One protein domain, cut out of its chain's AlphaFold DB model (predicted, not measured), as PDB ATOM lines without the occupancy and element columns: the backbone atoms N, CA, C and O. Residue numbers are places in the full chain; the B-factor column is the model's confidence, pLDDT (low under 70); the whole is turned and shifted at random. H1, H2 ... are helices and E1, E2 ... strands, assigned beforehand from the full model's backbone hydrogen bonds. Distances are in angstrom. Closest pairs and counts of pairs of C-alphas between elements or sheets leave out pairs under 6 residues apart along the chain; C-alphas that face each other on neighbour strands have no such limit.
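AT A GLANCE: This is residues 157 to 267 of the 269 residues of an uncharacterized protein of Agathobacter ruminis (UniProt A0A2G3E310). A strongly twisted sheet of five strands, E3 to E7, has the hairpin E1 and E2 over part of it as a small second sheet, a two-sheet sandwich with crossed strands, partly face to face. Three short helices go round from the E7 edge, which H1 grazes, past H2 to H3 over E3 and E4. The printed part has 111 residues, with named elements in the order E1 E2 H1 H2 H3 E3 E4 E5 E6 E7; the large sheet, order E3 - E4 - E5 - E6 - E7, is antiparallel throughout, and the class is mixed, helices and strands. It is compact, with a radius of gyration of the C-alphas of 13.1 A and spans of 33 by 31 by 21 A.

HOW THE PARTS SIT: E1, residues 157 to 161, and E2, residues 164 to 169, form an antiparallel hairpin, with N 159 and O 166 within hydrogen-bond range at 2.9 A. H1, residues 178 to 185, and H2, residues 193 to 200, are close but not clearly touching, at a steep tilt of 58 degrees, the same way; their closest C-alphas are those of Tyr 184 and Ile 193, 6.8 A apart. H3, residues 203 to 210, and H2 meet only through their link. E3, residues 218 to 221, E4, 226 to 233, E5, 238 to 247, E6, 252 to 256, and E7, 262 to 266, form a meander, each strand the antiparallel neighbour of the one before. Across its pairs N 219 and O 228 are 2.9 A apart, N 231 and O 240 3.0 A, N 245 and O 254 2.8 A, and N 255 and O 263 2.8 A, within hydrogen-bond range. The two sheets form a sandwich, their best planes 35 degrees apart and their strands at 58 degrees; the closest C-alphas of E2 and E4, those of Leu 168 and Ala 231, are 4.4 A apart. H1 and H2 are on the large sheet but only graze it. H3 lies over E3 and E4 at a height over the sheet of 9.9 A, only just along the strands at 27 degrees to E3 on the local plane. Every O i to N i+4 pair is within hydrogen-bond range in H1 and H3, and 3 of 4 in H2.

IN THESE COORDINATES: E1 begins at C-alpha 157, (183.671, 159.576, 235.859), and is 12.4 A long; E2 is 16.6 A. H1, H2 and H3 measure 10.8 A, 10.0 A and 10.4 A. E3 is 10.2 A, E4 22.6 A, E5 24.5 A and E6 13.8 A. E7, 12.2 A, ends at C-alpha 266, (174.019, 168.643, 231.366).

THE WHOLE: The two C-alphas farthest apart, those of Asn 186 and Asp 215, are 35.8 A apart. The printed part has no cut and no long link. Its mean pLDDT is 91.9, and no printed residue is under 70.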
ATOM      1  N   THR A 157     183.887 158.152 236.148       91.19
ATOM      2  CA  THR A 157     183.671 159.576 235.859       91.19
ATOM      3  C   THR A 157     183.989 160.424 237.088       91.19
ATOM      4  O   THR A 157     183.796 159.988 238.227       91.19
ATOM      5  N   ARG A 158     184.475 161.648 236.856       91.31
ATOM      6  CA  ARG A 158     184.695 162.661 237.898       91.31
ATOM      7  C   ARG A 158     183.483 163.581 238.007       91.31
ATOM      8  O   ARG A 158     182.866 163.914 237.000       91.31
ATOM      9  N   TYR A 159     183.146 163.983 239.226       92.50
ATOM     10  CA  TYR A 159     182.096 164.959 239.495       92.50
ATOM     11  C   TYR A 159     182.448 165.799 240.720       92.50
ATOM     12  O   TYR A 159     182.873 165.255 241.739       92.50
ATOM     13  N   ASP A 160     182.218 167.107 240.644       88.56
ATOM     14  CA  ASP A 160     182.387 168.001 241.785       88.56
ATOM     15  C   ASP A 160     181.144 168.014 242.671       88.56
ATOM     16  O   ASP A 160     180.126 168.637 242.360       88.56
ATOM     17  N   TYR A 161     181.265 167.381 243.834       81.75
ATOM     18  CA  TYR A 161     180.268 167.432 244.893       81.75
ATOM     19  C   TYR A 161     180.800 168.272 246.055       81.75
ATOM     20  O   TYR A 161     181.836 167.966 246.638       81.75
ATOM     21  N   ASN A 162     180.093 169.347 246.418       76.88
ATOM     22  CA  ASN A 162     180.469 170.216 247.544       76.88
ATOM     23  C   ASN A 162     181.910 170.784 247.460       76.88
ATOM     24  O   ASN A 162     182.582 170.964 248.474       76.88
ATOM     25  N   GLY A 163     182.400 171.053 246.244       76.44
ATOM     26  CA  GLY A 163     183.772 171.522 246.019       76.44
ATOM     27  C   GLY A 163     184.852 170.463 246.270       76.44
ATOM     28  O   GLY A 163     186.029 170.812 246.332       76.44
ATOM     29  N   ASN A 164     184.465 169.194 246.430       82.69
ATOM     30  CA  ASN A 164     185.365 168.052 246.450       82.69
ATOM     31  C   ASN A 164     185.160 167.229 245.173       82.69
ATOM     32  O   ASN A 164     184.032 166.866 244.819       82.69
ATOM     33  N   ARG A 165     186.270 166.863 244.533       87.69
ATOM     34  CA  ARG A 165     186.259 165.936 243.406       87.69
ATOM     35  C   ARG A 165     185.892 164.542 243.900       87.69
ATOM     36  O   ARG A 165     186.660 163.904 244.618       87.69
ATOM     37  N   CYS A 166     184.732 164.070 243.479       90.44
ATOM     38  CA  CYS A 166     184.250 162.723 243.725       90.44
ATOM     39  C   CYS A 166     184.360 161.890 242.454       90.44
ATOM     40  O   CYS A 166     184.459 162.413 241.341       90.44
ATOM     41  N   THR A 167     184.303 160.575 242.617       91.56
ATOM     42  CA  THR A 167     184.345 159.649 241.487       91.56
ATOM     43  C   THR A 167     183.242 158.625 241.553       91.56
ATOM     44  O   THR A 167     182.890 158.166 242.635       91.56
ATOM     45  N   LEU A 168     182.710 158.267 240.394       93.19
ATOM     46  CA  LEU A 168     181.603 157.335 240.249       93.19
ATOM     47  C   LEU A 168     181.956 156.272 239.206       93.19
ATOM     48  O   LEU A 168     182.550 156.616 238.182       93.19
ATOM     49  N   PRO A 169     181.606 154.997 239.436       92.69
ATOM     50  CA  PRO A 169     181.833 153.950 238.450       92.69
ATOM     51  C   PRO A 169     180.908 154.182 237.253       92.69
ATOM     52  O   PRO A 169     179.703 154.359 237.420       92.69
ATOM     53  N   THR A 170     181.457 154.204 236.043       93.12
ATOM     54  CA  THR A 170     180.710 154.500 234.809       93.12
ATOM     55  C   THR A 170     181.252 153.680 233.638       93.12
ATOM     56  O   THR A 170     182.429 153.342 233.638       93.12
ATOM     57  N   PRO A 171     180.452 153.378 232.597       89.69
ATOM     58  CA  PRO A 171     180.917 152.671 231.393       89.69
ATOM     59  C   PRO A 171     181.728 153.545 230.418       89.69
ATOM     60  O   PRO A 171     182.099 153.095 229.336       89.69
ATOM     61  N   PHE A 172     182.001 154.794 230.778       89.31
ATOM     62  CA  PHE A 172     182.734 155.788 229.996       89.31
ATOM     63  C   PHE A 172     183.559 156.662 230.938       89.31
ATOM     64  O   PHE A 172     183.309 156.674 232.145       89.31
ATOM     65  N   TYR A 173     184.500 157.428 230.388       88.12
ATOM     66  CA  TYR A 173     185.186 158.469 231.143       88.12
ATOM     67  C   TYR A 173     184.898 159.844 230.545       88.12
ATOM     68  O   TYR A 173     185.390 160.186 229.471       88.12
ATOM     69  N   ILE A 174     184.136 160.627 231.298       89.31
ATOM     70  CA  ILE A 174     183.988 162.074 231.129       89.31
ATOM     71  C   ILE A 174     184.069 162.736 232.501       89.31
ATOM     72  O   ILE A 174     183.685 162.113 233.497       89.31
ATOM     73  N   SER A 175     184.518 163.980 232.564       91.12
ATOM     74  CA  SER A 175     184.417 164.817 233.748       91.12
ATOM     75  C   SER A 175     183.148 165.658 233.681       91.12
ATOM     76  O   SER A 175     182.806 166.267 232.668       91.12
ATOM     77  N   LEU A 176     182.417 165.636 234.791       92.44
ATOM     78  CA  LEU A 176     181.204 166.406 235.036       92.44
ATOM     79  C   LEU A 176     181.485 167.619 235.941       92.44
ATOM     80  O   LEU A 176     180.560 168.179 236.534       92.44
ATOM     81  N   GLU A 177     182.759 167.991 236.087       89.88
ATOM     82  CA  GLU A 177     183.196 169.251 236.696       89.88
ATOM     83  C   GLU A 177     182.662 170.423 235.851       89.88
ATOM     84  O   GLU A 177     182.572 170.338 234.625       89.88
ATOM     85  N   LYS A 178     182.218 171.503 236.503       87.44
ATOM     86  CA  LYS A 178     181.410 172.546 235.845       87.44
ATOM     87  C   LYS A 178     182.128 173.192 234.654       87.44
ATOM     88  O   LYS A 178     181.532 173.357 233.596       87.44
ATOM     89  N   ASP A 179     183.380 173.574 234.851       88.00
ATOM     90  CA  ASP A 179     184.250 174.168 233.837       88.00
ATOM     91  C   ASP A 179     184.518 173.207 232.671       88.00
ATOM     92  O   ASP A 179     184.513 173.624 231.514       88.00
ATOM     93  N   VAL A 180     184.660 171.911 232.956       89.31
ATOM     94  CA  VAL A 180     184.817 170.882 231.920       89.31
ATOM     95  C   VAL A 180     183.530 170.703 231.109       89.31
ATOM     96  O   VAL A 180     183.576 170.631 229.881       89.31
ATOM     97  N   VAL A 181     182.363 170.692 231.763       91.31
ATOM     98  CA  VAL A 181     181.053 170.640 231.086       91.31
ATOM     99  C   VAL A 181     180.854 171.848 230.171       91.31
ATOM    100  O   VAL A 181     180.445 171.677 229.024       91.31
ATOM    101  N   GLU A 182     181.186 173.052 230.641       90.94
ATOM    102  CA  GLU A 182     181.135 174.271 229.823       90.94
ATOM    103  C   GLU A 182     182.059 174.159 228.594       90.94
ATOM    104  O   GLU A 182     181.649 174.481 227.477       90.94
ATOM    105  N   ALA A 183     183.272 173.625 228.757       90.50
ATOM    106  CA  ALA A 183     184.200 173.392 227.650       90.50
ATOM    107  C   ALA A 183     183.692 172.333 226.642       90.50
ATOM    108  O   ALA A 183     183.858 172.511 225.430       90.50
ATOM    109  N   TYR A 184     182.996 171.275 227.083       90.00
ATOM    110  CA  TYR A 184     182.310 170.347 226.168       90.00
ATOM    111  C   TYR A 184     181.239 171.047 225.330       90.00
ATOM    112  O   TYR A 184     181.140 170.810 224.126       90.00
ATOM    113  N   GLU A 185     180.426 171.902 225.949       89.75
ATOM    114  CA  GLU A 185     179.350 172.624 225.261       89.75
ATOM    115  C   GLU A 185     179.877 173.690 224.294       89.75
ATOM    116  O   GLU A 185     179.245 173.959 223.270       89.75
ATOM    117  N   ASN A 186     181.068 174.226 224.566       90.69
ATOM    118  CA  ASN A 186     181.787 175.133 223.674       90.69
ATOM    119  C   ASN A 186     182.551 174.412 222.547       90.69
ATOM    120  O   ASN A 186     183.108 175.074 221.670       90.69
ATOM    121  N   GLY A 187     182.561 173.073 222.535       87.81
ATOM    122  CA  GLY A 187     183.236 172.272 221.512       87.81
ATOM    123  C   GLY A 187     184.762 172.272 221.628       87.81
ATOM    124  O   GLY A 187     185.448 172.104 220.622       87.81
ATOM    125  N   GLU A 188     185.297 172.488 222.832       88.19
ATOM    126  CA  GLU A 188     186.745 172.477 223.088       88.19
ATOM    127  C   GLU A 188     187.318 171.051 223.122       88.19
ATOM    128  O   GLU A 188     188.495 170.845 222.827       88.19
ATOM    129  N   PHE A 189     186.471 170.062 223.411       85.12
ATOM    130  CA  PHE A 189     186.806 168.643 223.361       85.12
ATOM    131  C   PHE A 189     186.271 167.981 222.084       85.12
ATOM    132  O   PHE A 189     185.159 168.293 221.648       85.12
ATOM    133  N   PRO A 190     187.002 167.009 221.509       83.50
ATOM    134  CA  PRO A 190     186.554 166.287 220.322       83.50
ATOM    135  C   PRO A 190     185.352 165.375 220.596       83.50
ATOM    136  O   PRO A 190     184.492 165.225 219.731       83.50
ATOM    137  N   ASN A 191     185.276 164.776 221.788       84.19
ATOM    138  CA  ASN A 191     184.164 163.917 222.185       84.19
ATOM    139  C   ASN A 191     183.178 164.712 223.038       84.19
ATOM    140  O   ASN A 191     183.542 165.192 224.099       84.19
ATOM    141  N   SER A 192     181.915 164.834 222.627       89.38
ATOM    142  CA  SER A 192     180.902 165.525 223.445       89.38
ATOM    143  C   SER A 192     180.308 164.615 224.530       89.38
ATOM    144  O   SER A 192     180.280 163.390 224.377       89.38
ATOM    145  N   ILE A 193     179.753 165.209 225.596       92.19
ATOM    146  CA  ILE A 193     178.932 164.485 226.589       92.19
ATOM    147  C   ILE A 193     177.753 163.788 225.897       92.19
ATOM    148  O   ILE A 193     177.501 162.608 226.133       92.19
ATOM    149  N   GLU A 194     177.061 164.502 225.004       92.69
ATOM    150  CA  GLU A 194     175.893 164.001 224.267       92.69
ATOM    151  C   GLU A 194     176.202 162.732 223.468       92.69
ATOM    152  O   GLU A 194     175.422 161.773 223.465       92.69
ATOM    153  N   GLU A 195     177.335 162.733 222.768       90.31
ATOM    154  CA  GLU A 195     177.781 161.605 221.964       90.31
ATOM    155  C   GLU A 195     178.316 160.477 222.843       90.31
ATOM    156  O   GLU A 195     177.906 159.336 222.666       90.31
ATOM    157  N   THR A 196     179.172 160.773 223.819       90.31
ATOM    158  CA  THR A 196     179.832 159.747 224.641       90.31
ATOM    159  C   THR A 196     178.845 159.024 225.555       90.31
ATOM    160  O   THR A 196     178.806 157.794 225.582       90.31
ATOM    161  N   VAL A 197     178.011 159.777 226.278       93.25
ATOM    162  CA  VAL A 197     177.112 159.229 227.306       93.25
ATOM    163  C   VAL A 197     175.838 158.658 226.706       93.25
ATOM    164  O   VAL A 197     175.377 157.621 227.172       93.25
ATOM    165  N   PHE A 198     175.258 159.324 225.700       94.88
ATOM    166  CA  PHE A 198     173.935 158.967 225.172       94.88
ATOM    167  C   PHE A 198     173.953 158.422 223.740       94.88
ATOM    168  O   PHE A 198     172.973 157.807 223.322       94.88
ATOM    169  N   GLY A 199     175.012 158.679 222.965       91.62
ATOM    170  CA  GLY A 199     175.144 158.207 221.584       91.62
ATOM    171  C   GLY A 199     175.878 156.870 221.473       91.62
ATOM    172  O   GLY A 199     175.368 155.938 220.857       91.62
ATOM    173  N   LYS A 200     177.072 156.796 222.066       89.56
ATOM    174  CA  LYS A 200     178.014 155.671 221.996       89.56
ATOM    175  C   LYS A 200     177.751 154.613 223.065       89.56
ATOM    176  O   LYS A 200     177.953 153.437 222.801       89.56
ATOM    177  N   CYS A 201     177.284 155.020 224.244       92.00
ATOM    178  CA  CYS A 201     176.813 154.112 225.286       92.00
ATOM    179  C   CYS A 201     175.284 154.142 225.314       92.00
ATOM    180  O   CYS A 201     174.675 155.147 225.673       92.00
ATOM    181  N   THR A 202     174.634 153.060 224.903       94.38
ATOM    182  CA  THR A 202     173.175 152.953 224.974       94.38
ATOM    183  C   THR A 202     172.707 152.677 226.405       94.38
ATOM    184  O   THR A 202     173.461 152.197 227.249       94.38
ATOM    185  N   PHE A 203     171.422 152.927 226.689       97.25
ATOM    186  CA  PHE A 203     170.837 152.591 227.994       97.25
ATOM    187  C   PHE A 203     170.979 151.099 228.340       97.25
ATOM    188  O   PHE A 203     171.227 150.768 229.494       97.25
ATOM    189  N   GLU A 204     170.845 150.201 227.357       96.69
ATOM    190  CA  GLU A 204     170.979 148.758 227.599       96.69
ATOM    191  C   GLU A 204     172.431 148.372 227.906       96.69
ATOM    192  O   GLU A 204     172.664 147.613 228.840       96.69
ATOM    193  N   GLU A 205     173.413 148.949 227.206       93.81
ATOM    194  CA  GLU A 205     174.835 148.727 227.510       93.81
ATOM    195  C   GLU A 205     175.215 149.277 228.886       93.81
ATOM    196  O   GLU A 205     175.926 148.621 229.648       93.81
ATOM    197  N   ALA A 206     174.705 150.460 229.240       95.19
ATOM    198  CA  ALA A 206     174.890 151.020 230.570       95.19
ATOM    199  C   ALA A 206     174.252 150.122 231.635       95.19
ATOM    200  O   ALA A 206     174.892 149.802 232.632       95.19
ATOM    201  N   LYS A 207     173.022 149.651 231.414       95.88
ATOM    202  CA  LYS A 207     172.350 148.705 232.311       95.88
ATOM    203  C   LYS A 207     173.157 147.423 232.490       95.88
ATOM    204  O   LYS A 207     173.333 146.985 233.620       95.88
ATOM    205  N   GLU A 208     173.668 146.838 231.409       93.81
ATOM    206  CA  GLU A 208     174.530 145.653 231.472       93.81
ATOM    207  C   GLU A 208     175.818 145.906 232.259       93.81
ATOM    208  O   GLU A 208     176.266 145.016 232.979       93.81
ATOM    209  N   TYR A 209     176.399 147.103 232.140       93.44
ATOM    210  CA  TYR A 209     177.549 147.522 232.939       93.44
ATOM    211  C   TYR A 209     177.195 147.590 234.430       93.44
ATOM    212  O   TYR A 209     177.826 146.924 235.250       93.44
ATOM    213  N   TYR A 210     176.156 148.349 234.785       94.75
ATOM    214  CA  TYR A 210     175.774 148.558 236.183       94.75
ATOM    215  C   TYR A 210     175.257 147.282 236.845       94.75
ATOM    216  O   TYR A 210     175.549 147.065 238.010       94.75
ATOM    217  N   ALA A 211     174.597 146.386 236.107       91.25
ATOM    218  CA  ALA A 211     174.138 145.095 236.623       91.25
ATOM    219  C   ALA A 211     175.277 144.158 237.074       91.25
ATOM    220  O   ALA A 211     175.012 143.138 237.708       91.25
ATOM    221  N   ARG A 212     176.537 144.464 236.731       91.44
ATOM    222  CA  ARG A 212     177.705 143.765 237.285       91.44
ATOM    223  C   ARG A 212     178.216 144.394 238.566       91.44
ATOM    224  O   ARG A 212     179.065 143.792 239.211       91.44
ATOM    225  N   LEU A 213     177.786 145.602 238.899       91.06
ATOM    226  CA  LEU A 213     178.249 146.267 240.097       91.06
ATOM    227  C   LEU A 213     177.450 145.836 241.328       91.06
ATOM    228  O   LEU A 213     176.368 145.265 241.212       91.06
ATOM    229  N   ASP A 214     177.959 146.151 242.517       90.75
ATOM    230  CA  ASP A 214     177.177 146.026 243.748       90.75
ATOM    231  C   ASP A 214     175.888 146.854 243.649       90.75
ATOM    232  O   ASP A 214     175.939 148.062 243.409       90.75
ATOM    233  N   ASP A 215     174.744 146.240 243.963       88.88
ATOM    234  CA  ASP A 215     173.411 146.871 243.918       88.88
ATOM    235  C   ASP A 215     173.290 148.135 244.791       88.88
ATOM    236  O   ASP A 215     172.381 148.939 244.624       88.88
ATOM    237  N   SER A 216     174.212 148.339 245.737       91.00
ATOM    238  CA  SER A 216     174.270 149.567 246.543       91.00
ATOM    239  C   SER A 216     174.773 150.796 245.776       91.00
ATOM    240  O   SER A 216     174.625 151.919 246.257       91.00
ATOM    241  N   LEU A 217     175.406 150.600 244.617       92.62
ATOM    242  CA  LEU A 217     176.078 151.659 243.865       92.62
ATOM    243  C   LEU A 217     175.202 152.284 242.786       92.62
ATOM    244  O   LEU A 217     175.587 153.320 242.244       92.62
ATOM    245  N   TYR A 218     174.056 151.686 242.465       96.38
ATOM    246  CA  TYR A 218     173.225 152.161 241.374       96.38
ATOM    247  C   TYR A 218     171.732 151.877 241.590       96.38
ATOM    248  O   TYR A 218     171.343 150.983 242.333       96.38
ATOM    249  N   GLU A 219     170.887 152.636 240.899       97.12
ATOM    250  CA  GLU A 219     169.439 152.433 240.826       97.12
ATOM    251  C   GLU A 219     168.994 152.610 239.370       97.12
ATOM    252  O   GLU A 219     169.331 153.613 238.736       97.12
ATOM    253  N   ILE A 220     168.254 151.637 238.825       97.81
ATOM    254  CA  ILE A 220     167.784 151.645 237.430       97.81
ATOM    255  C   ILE A 220     166.266 151.766 237.395       97.81
ATOM    256  O   ILE A 220     165.549 150.902 237.896       97.81
ATOM    257  N   ASP A 221     165.779 152.800 236.717       97.69
ATOM    258  CA  ASP A 221     164.377 152.940 236.333       97.69
ATOM    259  C   ASP A 221     164.257 152.678 234.829       97.69
ATOM    260  O   ASP A 221     164.530 153.546 233.997       97.69
ATOM    261  N   GLU A 222     163.852 151.459 234.466       97.38
ATOM    262  CA  GLU A 222     163.685 151.068 233.062       97.38
ATOM    263  C   GLU A 222     162.543 151.818 232.360       97.38
ATOM    264  O   GLU A 222     162.616 152.074 231.155       97.38
ATOM    265  N   ALA A 223     161.491 152.203 233.091       97.00
ATOM    266  CA  ALA A 223     160.329 152.870 232.508       97.00
ATOM    267  C   ALA A 223     160.677 154.293 232.049       97.00
ATOM    268  O   ALA A 223     160.229 154.748 230.988       97.00
ATOM    269  N   ASN A 224     161.504 154.984 232.833       97.50
ATOM    270  CA  ASN A 224     161.998 156.316 232.506       97.50
ATOM    271  C   ASN A 224     163.371 156.310 231.825       97.50
ATOM    272  O   ASN A 224     163.782 157.350 231.314       97.50
ATOM    273  N   LYS A 225     164.026 155.146 231.740       98.19
ATOM    274  CA  LYS A 225     165.397 154.961 231.245       98.19
ATOM    275  C   LYS A 225     166.395 155.850 231.979       98.19
ATOM    276  O   LYS A 225     167.173 156.577 231.357       98.19
ATOM    277  N   THR A 226     166.345 155.820 233.307       98.25
ATOM    278  CA  THR A 226     167.289 156.562 234.143       98.25
ATOM    279  C   THR A 226     168.152 155.627 234.964       98.25
ATOM    280  O   THR A 226     167.680 154.585 235.413       98.25
ATOM    281  N   ILE A 227     169.400 156.032 235.182       98.25
ATOM    282  CA  ILE A 227     170.337 155.336 236.058       98.25
ATOM    283  C   ILE A 227     170.905 156.345 237.047       98.25
ATOM    284  O   ILE A 227     171.543 157.316 236.641       98.25
ATOM    285  N   SER A 228     170.656 156.128 238.332       97.56
ATOM    286  CA  SER A 228     171.284 156.868 239.423       97.56
ATOM    287  C   SER A 228     172.489 156.094 239.933       97.56
ATOM    288  O   SER A 228     172.430 154.876 240.027       97.56
ATOM    289  N   VAL A 229     173.580 156.792 240.236       96.81
ATOM    290  CA  VAL A 229     174.877 156.199 240.571       96.81
ATOM    291  C   VAL A 229     175.439 156.868 241.819       96.81
ATOM    292  O   VAL A 229     175.348 158.091 241.991       96.81
ATOM    293  N   ALA A 230     175.998 156.064 242.715       95.19
ATOM    294  CA  ALA A 230     176.727 156.540 243.876       95.19
ATOM    295  C   ALA A 230     178.095 157.103 243.466       95.19
ATOM    296  O   ALA A 230     178.750 156.588 242.563       95.19
ATOM    297  N   ALA A 231     178.543 158.139 244.164       94.19
ATOM    298  CA  ALA A 231     179.912 158.630 244.057       94.19
ATOM    299  C   ALA A 231     180.667 158.350 245.356       94.19
ATOM    300  O   ALA A 231     180.055 158.160 246.405       94.19
ATOM    301  N   TYR A 232     181.988 158.349 245.295       91.75
ATOM    302  CA  TYR A 232     182.863 158.280 246.455       91.75
ATOM    303  C   TYR A 232     183.610 159.604 246.601       91.75
ATOM    304  O   TYR A 232     184.224 160.074 245.637       91.75
ATOM    305  N   ASP A 233     183.531 160.196 247.793       89.00
ATOM    306  CA  ASP A 233     184.293 161.383 248.175       89.00
ATOM    307  C   ASP A 233     185.585 160.929 248.878       89.00
ATOM    308  O   ASP A 233     185.522 160.452 250.017       89.00
ATOM    309  N   PRO A 234     186.762 161.077 248.244       82.38
ATOM    310  CA  PRO A 234     188.028 160.642 248.827       82.38
ATOM    311  C   PRO A 234     188.432 161.451 250.060       82.38
ATOM    312  O   PRO A 234     189.164 160.940 250.898       82.38
ATOM    313  N   LYS A 235     187.952 162.689 250.206       83.75
ATOM    314  CA  LYS A 235     188.272 163.546 251.352       83.75
ATOM    315  C   LYS A 235     187.446 163.182 252.579       83.75
ATOM    316  O   LYS A 235     187.917 163.325 253.705       83.75
ATOM    317  N   LEU A 236     186.200 162.759 252.370       83.75
ATOM    318  CA  LEU A 236     185.314 162.302 253.445       83.75
ATOM    319  C   LEU A 236     185.398 160.792 253.685       83.75
ATOM    320  O   LEU A 236     184.895 160.324 254.706       83.75
ATOM    321  N   HIS A 237     186.041 160.054 252.778       84.38
ATOM    322  CA  HIS A 237     186.095 158.595 252.767       84.38
ATOM    323  C   HIS A 237     184.700 157.952 252.823       84.38
ATOM    324  O   HIS A 237     184.490 156.968 253.532       84.38
ATOM    325  N   ASP A 238     183.738 158.523 252.092       88.12
ATOM    326  CA  ASP A 238     182.333 158.117 252.165       88.12
ATOM    327  C   ASP A 238     181.661 158.041 250.788       88.12
ATOM    328  O   ASP A 238     182.055 158.709 249.828       88.12
ATOM    329  N   LYS A 239     180.618 157.208 250.706       91.38
ATOM    330  CA  LYS A 239     179.780 157.047 249.519       91.38
ATOM    331  C   LYS A 239     178.583 157.989 249.583       91.38
ATOM    332  O   LYS A 239     177.771 157.955 250.504       91.38
ATOM    333  N   ILE A 240     178.409 158.769 248.528       92.62
ATOM    334  CA  ILE A 240     177.258 159.635 248.312       92.62
ATOM    335  C   ILE A 240     176.285 158.881 247.407       92.62
ATOM    336  O   ILE A 240     176.444 158.842 246.189       92.62
ATOM    337  N   TYR A 241     175.270 158.255 247.997       93.38
ATOM    338  CA  TYR A 241     174.262 157.505 247.241       93.38
ATOM    339  C   TYR A 241     173.434 158.414 246.332       93.38
ATOM    340  O   TYR A 241     173.097 159.541 246.715       93.38
ATOM    341  N   ASN A 242     173.062 157.909 245.152       93.31
ATOM    342  CA  ASN A 242     172.293 158.642 244.141       93.31
ATOM    343  C   ASN A 242     172.893 160.035 243.873       93.31
ATOM    344  O   ASN A 242     172.182 161.038 243.922       93.31
ATOM    345  N   CYS A 243     174.217 160.105 243.709       95.44
ATOM    346  CA  CYS A 243     174.952 161.358 243.532       95.44
ATOM    347  C   CYS A 243     174.717 161.946 242.143       95.44
ATOM    348  O   CYS A 243     174.407 163.128 242.030       95.44
ATOM    349  N   VAL A 244     174.818 161.109 241.109       97.06
ATOM    350  CA  VAL A 244     174.615 161.492 239.710       97.06
ATOM    351  C   VAL A 244     173.505 160.637 239.116       97.06
ATOM    352  O   VAL A 244     173.411 159.447 239.409       97.06
ATOM    353  N   ARG A 245     172.655 161.233 238.281       97.75
ATOM    354  CA  ARG A 245     171.593 160.545 237.545       97.75
ATOM    355  C   ARG A 245     171.715 160.822 236.054       97.75
ATOM    356  O   ARG A 245     171.605 161.967 235.617       97.75
ATOM    357  N   PHE A 246     171.875 159.757 235.281       97.94
ATOM    358  CA  PHE A 246     171.856 159.767 233.824       97.94
ATOM    359  C   PHE A 246     170.432 159.498 233.338       97.94
ATOM    360  O   PHE A 246     169.860 158.446 233.618       97.94
ATOM    361  N   ASP A 247     169.844 160.448 232.620       98.19
ATOM    362  CA  ASP A 247     168.523 160.336 232.005       98.19
ATOM    363  C   ASP A 247     168.691 160.118 230.502       98.19
ATOM    364  O   ASP A 247     168.805 161.070 229.728       98.19
ATOM    365  N   TYR A 248     168.724 158.849 230.090       98.00
ATOM    366  CA  TYR A 248     168.951 158.463 228.695       98.00
ATOM    367  C   TYR A 248     167.783 158.839 227.787       98.00
ATOM    368  O   TYR A 248     167.970 159.077 226.594       98.00
ATOM    369  N   LYS A 249     166.563 158.897 228.330       97.06
ATOM    370  CA  LYS A 249     165.366 159.245 227.562       97.06
ATOM    371  C   LYS A 249     165.368 160.713 227.163       97.06
ATOM    372  O   LYS A 249     165.033 161.033 226.024       97.06
ATOM    373  N   ASN A 250     165.711 161.591 228.101       97.50
ATOM    374  CA  ASN A 250     165.713 163.034 227.880       97.50
ATOM    375  C   ASN A 250     167.103 163.594 227.560       97.50
ATOM    376  O   ASN A 250     167.196 164.792 227.299       97.50
ATOM    377  N   ARG A 251     168.142 162.746 227.577       97.12
ATOM    378  CA  ARG A 251     169.552 163.082 227.330       97.12
ATOM    379  C   ARG A 251     170.048 164.176 228.272       97.12
ATOM    380  O   ARG A 251     170.520 165.231 227.862       97.12
ATOM    381  N   LYS A 252     169.846 163.945 229.569       97.75
ATOM    382  CA  LYS A 252     170.208 164.886 230.634       97.75
ATOM    383  C   LYS A 252     171.019 164.202 231.711       97.75
ATOM    384  O   LYS A 252     170.817 163.023 231.989       97.75
ATOM    385  N   ILE A 253     171.888 164.969 232.353       97.69
ATOM    386  CA  ILE A 253     172.643 164.516 233.517       97.69
ATOM    387  C   ILE A 253     172.306 165.436 234.679       97.69
ATOM    388  O   ILE A 253     172.324 166.661 234.541       97.69
ATOM    389  N   PHE A 254     171.985 164.836 235.817       97.12
ATOM    390  CA  PHE A 254     171.706 165.531 237.062       97.12
ATOM    391  C   PHE A 254     172.721 165.111 238.121       97.12
ATOM    392  O   PHE A 254     173.179 163.974 238.110       97.12
ATOM    393  N   GLY A 255     173.060 166.018 239.027       95.50
ATOM    394  CA  GLY A 255     173.936 165.772 240.169       95.50
ATOM    395  C   GLY A 255     173.347 166.326 241.453       95.50
ATOM    396  O   GLY A 255     172.296 166.967 241.428       95.50
ATOM    397  N   LYS A 256     174.032 166.117 242.574       94.12
ATOM    398  CA  LYS A 256     173.677 166.742 243.851       94.12
ATOM    399  C   LYS A 256     174.545 167.961 244.132       94.12
ATOM    400  O   LYS A 256     175.765 167.888 244.054       94.12
ATOM    401  N   ASP A 257     173.926 169.059 244.545       89.75
ATOM    402  CA  ASP A 257     174.660 170.181 245.124       89.75
ATOM    403  C   ASP A 257     175.107 169.895 246.572       89.75
ATOM    404  O   ASP A 257     174.802 168.857 247.167       89.75
ATOM    405  N   LYS A 258     175.828 170.855 247.162       83.81
ATOM    406  CA  LYS A 258     176.316 170.800 248.551       83.81
ATOM    407  C   LYS A 258     175.223 170.594 249.609       83.81
ATOM    408  O   LYS A 258     175.518 170.117 250.699       83.81
ATOM    409  N   ASP A 259     173.987 170.983 249.304       87.94
ATOM    410  CA  ASP A 259     172.841 170.897 250.205       87.94
ATOM    411  C   ASP A 259     172.057 169.588 249.961       87.94
ATOM    412  O   ASP A 259     171.053 169.317 250.620       87.94
ATOM    413  N   GLY A 260     172.536 168.750 249.031       87.81
ATOM    414  CA  GLY A 260     171.933 167.484 248.639       87.81
ATOM    415  C   GLY A 260     170.772 167.628 247.654       87.81
ATOM    416  O   GLY A 260     170.104 166.629 247.379       87.81
ATOM    417  N   ASN A 261     170.521 168.830 247.127       91.94
ATOM    418  CA  ASN A 261     169.464 169.057 246.147       91.94
ATOM    419  C   ASN A 261     169.918 168.618 244.759       91.94
ATOM    420  O   ASN A 261     171.082 168.762 244.392       91.94
ATOM    421  N   GLU A 262     168.974 168.123 243.963       94.31
ATOM    422  CA  GLU A 262     169.245 167.782 242.571       94.31
ATOM    423  C   GLU A 262     169.441 169.053 241.729       94.31
ATOM    424  O   GLU A 262     168.603 169.960 241.729       94.31
ATOM    425  N   ILE A 263     170.531 169.089 240.972       94.31
ATOM    426  CA  ILE A 263     170.858 170.120 239.991       94.31
ATOM    427  C   ILE A 263     171.061 169.481 238.619       94.31
ATOM    428  O   ILE A 263     171.525 168.350 238.506       94.31
ATOM    429  N   GLN A 264     170.712 170.201 237.554       95.56
ATOM    430  CA  GLN A 264     171.013 169.757 236.193       95.56
ATOM    431  C   GLN A 264     172.468 170.117 235.873       95.56
ATOM    432  O   GLN A 264     172.825 171.288 235.951       95.56
ATOM    433  N   ILE A 265     173.274 169.112 235.531       94.88
ATOM    434  CA  ILE A 265     174.667 169.268 235.092       94.88
ATOM    435  C   ILE A 265     174.700 169.493 233.581       94.88
ATOM    436  O   ILE A 265     175.325 170.438 233.116       94.88
ATOM    437  N   TYR A 266     174.007 168.633 232.827       95.44
ATOM    438  CA  TYR A 266     174.019 168.643 231.366       95.44
ATOM    439  C   TYR A 266     172.596 168.560 230.779       95.44
ATOM    440  O   TYR A 266     171.797 167.732 231.245       95.44
ATOM    441  N   PRO A 267     172.265 169.367 229.751       92.25
ATOM    442  CA  PRO A 267     173.027 170.545 229.324       92.25
ATOM    443  C   PRO A 267     173.090 171.584 230.452       92.25
ATOM    444  O   PRO A 267     172.184 171.616 231.299       92.25
TER     445      PRO A 267